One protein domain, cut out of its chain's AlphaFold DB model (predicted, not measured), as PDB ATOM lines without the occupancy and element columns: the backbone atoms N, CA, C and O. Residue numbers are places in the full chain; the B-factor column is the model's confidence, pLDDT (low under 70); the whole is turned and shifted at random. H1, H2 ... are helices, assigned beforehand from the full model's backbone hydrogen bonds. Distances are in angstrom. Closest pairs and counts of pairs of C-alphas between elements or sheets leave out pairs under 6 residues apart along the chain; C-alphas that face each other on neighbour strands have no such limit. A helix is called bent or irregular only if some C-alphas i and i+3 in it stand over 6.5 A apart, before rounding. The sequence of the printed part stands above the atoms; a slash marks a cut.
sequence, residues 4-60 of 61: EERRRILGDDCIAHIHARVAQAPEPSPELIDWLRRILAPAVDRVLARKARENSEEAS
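AT A GLANCE: This is residues 4 to 60 of the 61 residues of an uncharacterized protein of Streptomyces spectabilis (UniProt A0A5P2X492). A long bent helix, H2, and a kinked helix, H1, form the two limbs of an open, flat U with an empty middle. H2a and the unnamed residues 24 to 29 make its base, H2b is one limb, and most of H1 is the other, its first residues turned inward across the mouth beyond the kink near residue 12. The printed part has 57 residues with two named helices, H1 then H2, and no named strand; the class is all helix. It is extended, with a radius of gyration of the C-alphas of 17.1 A and spans of 41 by 36 by 14 A.

HOW THE PARTS SIT: The longest helix is H2, residues 30 to 58. By its hydrogen bonds it was assigned as one helix, but it is bent: C-alphas 39 and 42 are 7.1 A apart, against about 5 A in a regular helix. Its arms H2a, residues 30 to 39, and H2b, residues 42 to 58, stand at a steep tilt of 67 degrees, only just short of about perpendicular. H1, residues 4 to 23, is apart from H2a and from H2b, with no C-alpha within 8 A of either arm. In H2b every O i to N i+4 pair is within hydrogen-bond range; in H1 it is 13 of 16 and in H2a 5 of 6.

IN THESE COORDINATES: H2b measures 24.8 A from first to last C-alpha and ends at C-alpha 58, (30.794, 45.036, -19.803). H2a measures 14.7 A and begins at C-alpha 30, (2.014, 35.602, -41.694). H1 begins at C-alpha 4, (12.981, 33.833, -9.450), and measures 22.3 A. It is irregular, with C-alphas 9 and 12 at 9.5 A, and has a kink of 93 degrees near residue 12.

THE WHOLE: The C-alphas farthest apart, of Gln 24 and Ser 60, are 44.3 A apart. Residues 19 to 60 stand free. The link from H1 to H2 is short, with 6 residues, and the printed part has no cut. The mean pLDDT of the printed part is 94.1, and residue 60 is under 70.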
ATOM      1  N   GLU A   4      13.239  34.155 -10.857       94.62
ATOM      2  CA  GLU A   4      12.981  33.833  -9.450       94.62
ATOM      3  C   GLU A   4      11.888  34.728  -8.861       94.62
ATOM      4  O   GLU A   4      11.017  34.244  -8.140       94.62
ATOM      5  N   GLU A   5      11.904  36.025  -9.181       96.81
ATOM      6  CA  GLU A   5      10.843  36.963  -8.794       96.81
ATOM      7  C   GLU A   5       9.506  36.568  -9.427       96.81
ATOM      8  O   GLU A   5       8.483  36.531  -8.745       96.81
ATOM      9  N   ARG A   6       9.519  36.187 -10.711       95.81
ATOM     10  CA  ARG A   6       8.326  35.695 -11.412       95.81
ATOM     11  C   ARG A   6       7.752  34.450 -10.743       95.81
ATOM     12  O   ARG A   6       6.545  34.384 -10.526       95.81
ATOM     13  N   ARG A   7       8.607  33.477 -10.412       96.62
ATOM     14  CA  ARG A   7       8.197  32.245  -9.724       96.62
ATOM     15  C   ARG A   7       7.649  32.534  -8.328       96.62
ATOM     16  O   ARG A   7       6.649  31.934  -7.959       96.62
ATOM     17  N   ARG A   8       8.231  33.483  -7.586       97.44
ATOM     18  CA  ARG A   8       7.698  33.923  -6.283       97.44
ATOM     19  C   ARG A   8       6.299  34.535  -6.377       97.44
ATOM     20  O   ARG A   8       5.502  34.320  -5.475       97.44
ATOM     21  N   ILE A   9       6.012  35.292  -7.436       97.75
ATOM     22  CA  ILE A   9       4.711  35.956  -7.619       97.75
ATOM     23  C   ILE A   9       3.640  34.971  -8.097       97.75
ATOM     24  O   ILE A   9       2.519  34.997  -7.602       97.75
ATOM     25  N   LEU A  10       3.970  34.136  -9.085       96.06
ATOM     26  CA  LEU A  10       2.985  33.303  -9.780       96.06
ATOM     27  C   LEU A  10       2.871  31.889  -9.199       96.06
ATOM     28  O   LEU A  10       1.800  31.293  -9.248       96.06
ATOM     29  N   GLY A  11       3.960  31.341  -8.660       97.88
ATOM     30  CA  GLY A  11       4.059  29.926  -8.315       97.88
ATOM     31  C   GLY A  11       4.202  29.019  -9.542       97.88
ATOM     32  O   GLY A  11       3.873  29.394 -10.672       97.88
ATOM     33  N   ASP A  12       4.720  27.810  -9.325       97.50
ATOM     34  CA  ASP A  12       5.016  26.870 -10.412       97.50
ATOM     35  C   ASP A  12       3.747  26.356 -11.112       97.50
ATOM     36  O   ASP A  12       3.734  26.261 -12.338       97.50
ATOM     37  N   ASP A  13       2.654  26.133 -10.376       97.94
ATOM     38  CA  ASP A  13       1.387  25.659 -10.951       97.94
ATOM     39  C   ASP A  13       0.764  26.677 -11.914       97.94
ATOM     40  O   ASP A  13       0.288  26.322 -12.995       97.94
ATOM     41  N   CYS A  14       0.806  27.968 -11.564       98.12
ATOM     42  CA  CYS A  14       0.315  29.033 -12.436       98.12
ATOM     43  C   CYS A  14       1.171  29.134 -13.704       98.12
ATOM     44  O   CYS A  14       0.640  29.251 -14.809       98.12
ATOM     45  N   ILE A  15       2.497  29.031 -13.564       97.56
ATOM     46  CA  ILE A  15       3.420  29.037 -14.705       97.56
ATOM     47  C   ILE A  15       3.147  27.837 -15.621       97.56
ATOM     48  O   ILE A  15       3.048  28.010 -16.838       97.56
ATOM     49  N   ALA A  16       2.971  26.642 -15.053       97.94
ATOM     50  CA  ALA A  16       2.633  25.439 -15.805       97.94
ATOM     51  C   ALA A  16       1.297  25.596 -16.547       97.94
ATOM     52  O   ALA A  16       1.207  25.273 -17.734       97.94
ATOM     53  N   HIS A  17       0.282  26.167 -15.890       98.06
ATOM     54  CA  HIS A  17      -1.003  26.464 -16.515       98.06
ATOM     55  C   HIS A  17      -0.860  27.446 -17.687       98.06
ATOM     56  O   HIS A  17      -1.385  27.189 -18.770       98.06
ATOM     57  N   ILE A  18      -0.114  28.540 -17.509       97.69
ATOM     58  CA  ILE A  18       0.146  29.519 -18.574       97.69
ATOM     59  C   ILE A  18       0.818  28.841 -19.769       97.69
ATOM     60  O   ILE A  18       0.358  29.007 -20.898       97.69
ATOM     61  N   HIS A  19       1.861  28.038 -19.544       97.69
ATOM     62  CA  HIS A  19       2.539  27.317 -20.625       97.69
ATOM     63  C   HIS A  19       1.598  26.348 -21.349       97.69
ATOM     64  O   HIS A  19       1.593  26.315 -22.578       97.69
ATOM     65  N   ALA A  20       0.755  25.612 -20.618       98.19
ATOM     66  CA  ALA A  20      -0.234  24.719 -21.216       98.19
ATOM     67  C   ALA A  20      -1.255  25.478 -22.079       98.19
ATOM     68  O   ALA A  20      -1.639  25.002 -23.146       98.19
ATOM     69  N   ARG A  21      -1.676  26.674 -21.648       98.19
ATOM     70  CA  ARG A  21      -2.571  27.545 -22.424       98.19
ATOM     71  C   ARG A  21      -1.891  28.102 -23.672       98.19
ATOM     72  O   ARG A  21      -2.510  28.105 -24.730       98.19
ATOM     73  N   VAL A  22      -0.634  28.531 -23.564       97.31
ATOM     74  CA  VAL A  22       0.159  29.035 -24.698       97.31
ATOM     75  C   VAL A  22       0.398  27.939 -25.733       97.31
ATOM     76  O   VAL A  22       0.242  28.195 -26.918       97.31
ATOM     77  N   ALA A  23       0.689  26.709 -25.309       97.19
ATOM     78  CA  ALA A  23       0.893  25.579 -26.219       97.19
ATOM     79  C   ALA A  23      -0.362  25.210 -27.034       97.19
ATOM     80  O   ALA A  23      -0.254  24.581 -28.080       97.19
ATOM     81  N   GLN A  24      -1.551  25.587 -26.557       97.75
ATOM     82  CA  GLN A  24      -2.815  25.395 -27.273       97.75
ATOM     83  C   GLN A  24      -3.146  26.553 -28.221       97.75
ATOM     84  O   GLN A  24      -4.134  26.473 -28.952       97.75
ATOM     85  N   ALA A  25      -2.389  27.651 -28.181       96.06
ATOM     86  CA  ALA A  25      -2.629  28.776 -29.067       96.06
ATOM     87  C   ALA A  25      -2.244  28.391 -30.507       96.06
ATOM     88  O   ALA A  25      -1.189  27.788 -30.713       96.06
ATOM     89  N   PRO A  26      -3.076  28.724 -31.509       95.62
ATOM     90  CA  PRO A  26      -2.701  28.526 -32.899       95.62
ATOM     91  C   PRO A  26      -1.529  29.442 -33.262       95.62
ATOM     92  O   PRO A  26      -1.406  30.551 -32.733       95.62
ATOM     93  N   GLU A  27      -0.707  28.994 -34.207       94.88
ATOM     94  CA  GLU A  27       0.345  29.833 -34.774       94.88
ATOM     95  C   GLU A  27      -0.290  31.077 -35.434       94.88
ATOM     96  O   GLU A  27      -1.285  30.943 -36.160       94.88
ATOM     97  N   PRO A  28       0.229  32.294 -35.188       95.25
ATOM     98  CA  PRO A  28      -0.280  33.496 -35.834       95.25
ATOM     99  C   PRO A  28      -0.064  33.454 -37.350       95.25
ATOM    100  O   PRO A  28       0.923  32.912 -37.846       95.25
ATOM    101  N   SER A  29      -0.976  34.076 -38.102       97.38
ATOM    102  CA  SER A  29      -0.853  34.129 -39.560       97.38
ATOM    103  C   SER A  29       0.320  35.025 -39.997       97.38
ATOM    104  O   SER A  29       0.633  36.003 -39.305       97.38
ATOM    105  N   PRO A  30       0.948  34.753 -41.156       97.38
ATOM    106  CA  PRO A  30       2.014  35.602 -41.694       97.38
ATOM    107  C   PRO A  30       1.615  37.080 -41.811       97.38
ATOM    108  O   PRO A  30       2.399  37.966 -41.478       97.38
ATOM    109  N   GLU A  31       0.371  37.361 -42.199       97.56
ATOM    110  CA  GLU A  31      -0.150  38.719 -42.385       97.56
ATOM    111  C   GLU A  31      -0.251  39.473 -41.055       97.56
ATOM    112  O   GLU A  31       0.091  40.658 -40.978       97.56
ATOM    113  N   LEU A  32      -0.691  38.786 -39.994       96.44
ATOM    114  CA  LEU A  32      -0.729  39.350 -38.647       96.44
ATOM    115  C   LEU A  32       0.687  39.654 -38.150       96.44
ATOM    116  O   LEU A  32       0.926  40.726 -37.590       96.44
ATOM    117  N   ILE A  33       1.629  38.739 -38.381       96.25
ATOM    118  CA  ILE A  33       3.034  38.939 -38.017       96.25
ATOM    119  C   ILE A  33       3.595  40.170 -38.740       96.25
ATOM    120  O   ILE A  33       4.228  41.015 -38.105       96.25
ATOM    121  N   ASP A  34       3.344  40.319 -40.040       96.69
ATOM    122  CA  ASP A  34       3.835  41.459 -40.819       96.69
ATOM    123  C   ASP A  34       3.231  42.789 -40.369       96.69
ATOM    124  O   ASP A  34       3.929  43.806 -40.300       96.69
ATOM    125  N   TRP A  35       1.948  42.796 -40.005       97.12
ATOM    126  CA  TRP A  35       1.316  43.973 -39.419       97.12
ATOM    127  C   TRP A  35       1.949  44.344 -38.070       97.12
ATOM    128  O   TRP A  35       2.333  45.499 -37.868       97.12
ATOM    129  N   LEU A  36       2.147  43.365 -37.181       96.31
ATOM    130  CA  LEU A  36       2.786  43.582 -35.880       96.31
ATOM    131  C   LEU A  36       4.239  44.044 -36.018       96.31
ATOM    132  O   LEU A  36       4.664  44.925 -35.271       96.31
ATOM    133  N   ARG A  37       4.996  43.517 -36.988       95.25
ATOM    134  CA  ARG A  37       6.376  43.954 -37.256       95.25
ATOM    135  C   ARG A  37       6.447  45.443 -37.558       95.25
ATOM    136  O   ARG A  37       7.303  46.116 -36.997       95.25
ATOM    137  N   ARG A  38       5.537  45.985 -38.371       94.56
ATOM    138  CA  ARG A  38       5.524  47.428 -38.690       94.56
ATOM    139  C   ARG A  38       5.378  48.305 -37.443       94.56
ATOM    140  O   ARG A  38       5.940  49.393 -37.397       94.56
ATOM    141  N   ILE A  39       4.646  47.824 -36.439       95.31
ATOM    142  CA  ILE A  39       4.388  48.554 -35.192       95.31
ATOM    143  C   ILE A  39       5.531  48.354 -34.191       95.31
ATOM    144  O   ILE A  39       5.991  49.306 -33.563       95.31
ATOM    145  N   LEU A  40       5.985  47.111 -34.026       95.19
ATOM    146  CA  LEU A  40       6.874  46.720 -32.934       95.19
ATOM    147  C   LEU A  40       8.360  46.769 -33.301       95.19
ATOM    148  O   LEU A  40       9.174  47.017 -32.412       95.19
ATOM    149  N   ALA A  41       8.732  46.585 -34.574       94.19
ATOM    150  CA  ALA A  41      10.136  46.536 -34.994       94.19
ATOM    151  C   ALA A  41      10.949  47.767 -34.553       94.19
ATOM    152  O   ALA A  41      12.000  47.570 -33.947       94.19
ATOM    153  N   PRO A  42      10.455  49.019 -34.671       94.19
ATOM    154  CA  PRO A  42      11.224  50.178 -34.215       94.19
ATOM    155  C   PRO A  42      11.531  50.155 -32.712       94.19
ATOM    156  O   PRO A  42      12.555  50.672 -32.267       94.19
ATOM    157  N   ALA A  43      10.632  49.593 -31.897       94.50
ATOM    158  CA  ALA A  43      10.866  49.439 -30.466       94.50
ATOM    159  C   ALA A  43      11.869  48.315 -30.181       94.50
ATOM    160  O   ALA A  43      12.739  48.485 -29.326       94.50
ATOM    161  N   VAL A  44      11.777  47.206 -30.920       93.31
ATOM    162  CA  VAL A  44      12.718  46.080 -30.831       93.31
ATOM    163  C   VAL A  44      14.135  46.538 -31.175       93.31
ATOM    164  O   VAL A  44      15.044  46.301 -30.380       93.31
ATOM    165  N   ASP A  45      14.316  47.277 -32.268       93.88
ATOM    166  CA  ASP A  45      15.626  47.777 -32.700       93.88
ATOM    167  C   ASP A  45      16.288  48.640 -31.622       93.88
ATOM    168  O   ASP A  45      17.464  48.464 -31.303       93.88
ATOM    169  N   ARG A  46      15.518  49.526 -30.975       94.81
ATOM    170  CA  ARG A  46      16.021  50.347 -29.861       94.81
ATOM    171  C   ARG A  46      16.475  49.501 -28.674       94.81
ATOM    172  O   ARG A  46      17.499  49.806 -28.061       94.81
ATOM    173  N   VAL A  47      15.723  48.455 -28.332       94.00
ATOM    174  CA  VAL A  47      16.078  47.553 -27.226       94.00
ATOM    175  C   VAL A  47      17.344  46.766 -27.555       94.00
ATOM    176  O   VAL A  47      18.215  46.646 -26.695       94.00
ATOM    177  N   LEU A  48      17.471  46.267 -28.786       93.31
ATOM    178  CA  LEU A  48      18.654  45.534 -29.235       93.31
ATOM    179  C   LEU A  48      19.896  46.431 -29.272       93.31
ATOM    180  O   LEU A  48      20.933  46.050 -28.734       93.31
ATOM    181  N   ALA A  49      19.782  47.649 -29.806       94.31
ATOM    182  CA  ALA A  49      20.876  48.619 -29.823       94.31
ATOM    183  C   ALA A  49      21.323  49.032 -28.410       94.31
ATOM    184  O   ALA A  49      22.501  49.294 -28.176       94.31
ATOM    185  N   ARG A  50      20.399  49.093 -27.441       94.38
ATOM    186  CA  ARG A  50      20.758  49.302 -26.033       94.38
ATOM    187  C   ARG A  50      21.552  48.118 -25.479       94.38
ATOM    188  O   ARG A  50      22.644  48.340 -24.976       94.38
ATOM    189  N   LYS A  51      21.051  46.891 -25.641       91.94
ATOM    190  CA  LYS A  51      21.736  45.681 -25.160       91.94
ATOM    191  C   LYS A  51      23.130  45.514 -25.764       91.94
ATOM    192  O   LYS A  51      24.053  45.114 -25.074       91.94
ATOM    193  N   ALA A  52      23.299  45.842 -27.045       91.81
ATOM    194  CA  ALA A  52      24.603  45.777 -27.701       91.81
ATOM    195  C   ALA A  52      25.630  46.732 -27.065       91.81
ATOM    196  O   ALA A  52      26.799  46.372 -26.938       91.81
ATOM    197  N   ARG A  53      25.195  47.928 -26.643       92.94
ATOM    198  CA  ARG A  53      26.052  48.889 -25.935       92.94
ATOM    199  C   ARG A  53      26.411  48.400 -24.537       92.94
ATOM    200  O   ARG A  53      27.591  48.350 -24.228       92.94
ATOM    201  N   GLU A  54      25.416  47.955 -23.770       91.25
ATOM    202  CA  GLU A  54      25.608  47.387 -22.424       91.25
ATOM    203  C   GLU A  54      26.624  46.227 -22.461       91.25
ATOM    204  O   GLU A  54      27.624  46.251 -21.752       91.25
ATOM    205  N   ASN A  55      26.461  45.282 -23.395       87.19
ATOM    206  CA  ASN A  55      27.395  44.164 -23.559       87.19
ATOM    207  C   ASN A  55      28.815  44.602 -23.974       87.19
ATOM    208  O   ASN A  55      29.784  43.917 -23.654       87.19
ATOM    209  N   SER A  56      28.953  45.698 -24.728       86.19
ATOM    210  CA  SER A  56      30.266  46.210 -25.156       86.19
ATOM    211  C   SER A  56      30.995  46.929 -24.018       86.19
ATOM    212  O   SER A  56      32.218  46.867 -23.941       86.19
ATOM    213  N   GLU A  57      30.249  47.593 -23.135       81.50
ATOM    214  CA  GLU A  57      30.768  48.254 -21.935       81.50
ATOM    215  C   GLU A  57      31.215  47.221 -20.890       81.50
ATOM    216  O   GLU A  57      32.310  47.342 -20.347       81.50
ATOM    217  N   GLU A  58      30.430  46.160 -20.681       75.75
ATOM    218  CA  GLU A  58      30.794  45.036 -19.803       75.75
ATOM    219  C   GLU A  58      32.027  44.267 -20.299       75.75
ATOM    220  O   GLU A  58      32.840  43.829 -19.494       75.75
ATOM    221  N   ALA A  59      32.203  44.118 -21.615       71.69
ATOM    222  CA  ALA A  59      33.370  43.441 -22.186       71.69
ATOM    223  C   ALA A  59      34.673  44.263 -22.100       71.69
ATOM    224  O   ALA A  59      35.752  43.718 -22.334       71.69
ATOM    225  N   SER A  60      34.578  45.565 -21.813       69.56
ATOM    226  CA  SER A  60      35.717  46.485 -21.712       69.56
ATOM    227  C   SER A  60      36.088  46.849 -20.265       69.56
ATOM    228  O   SER A  60      37.033  47.626 -20.078       69.56
TER     229      SER A  60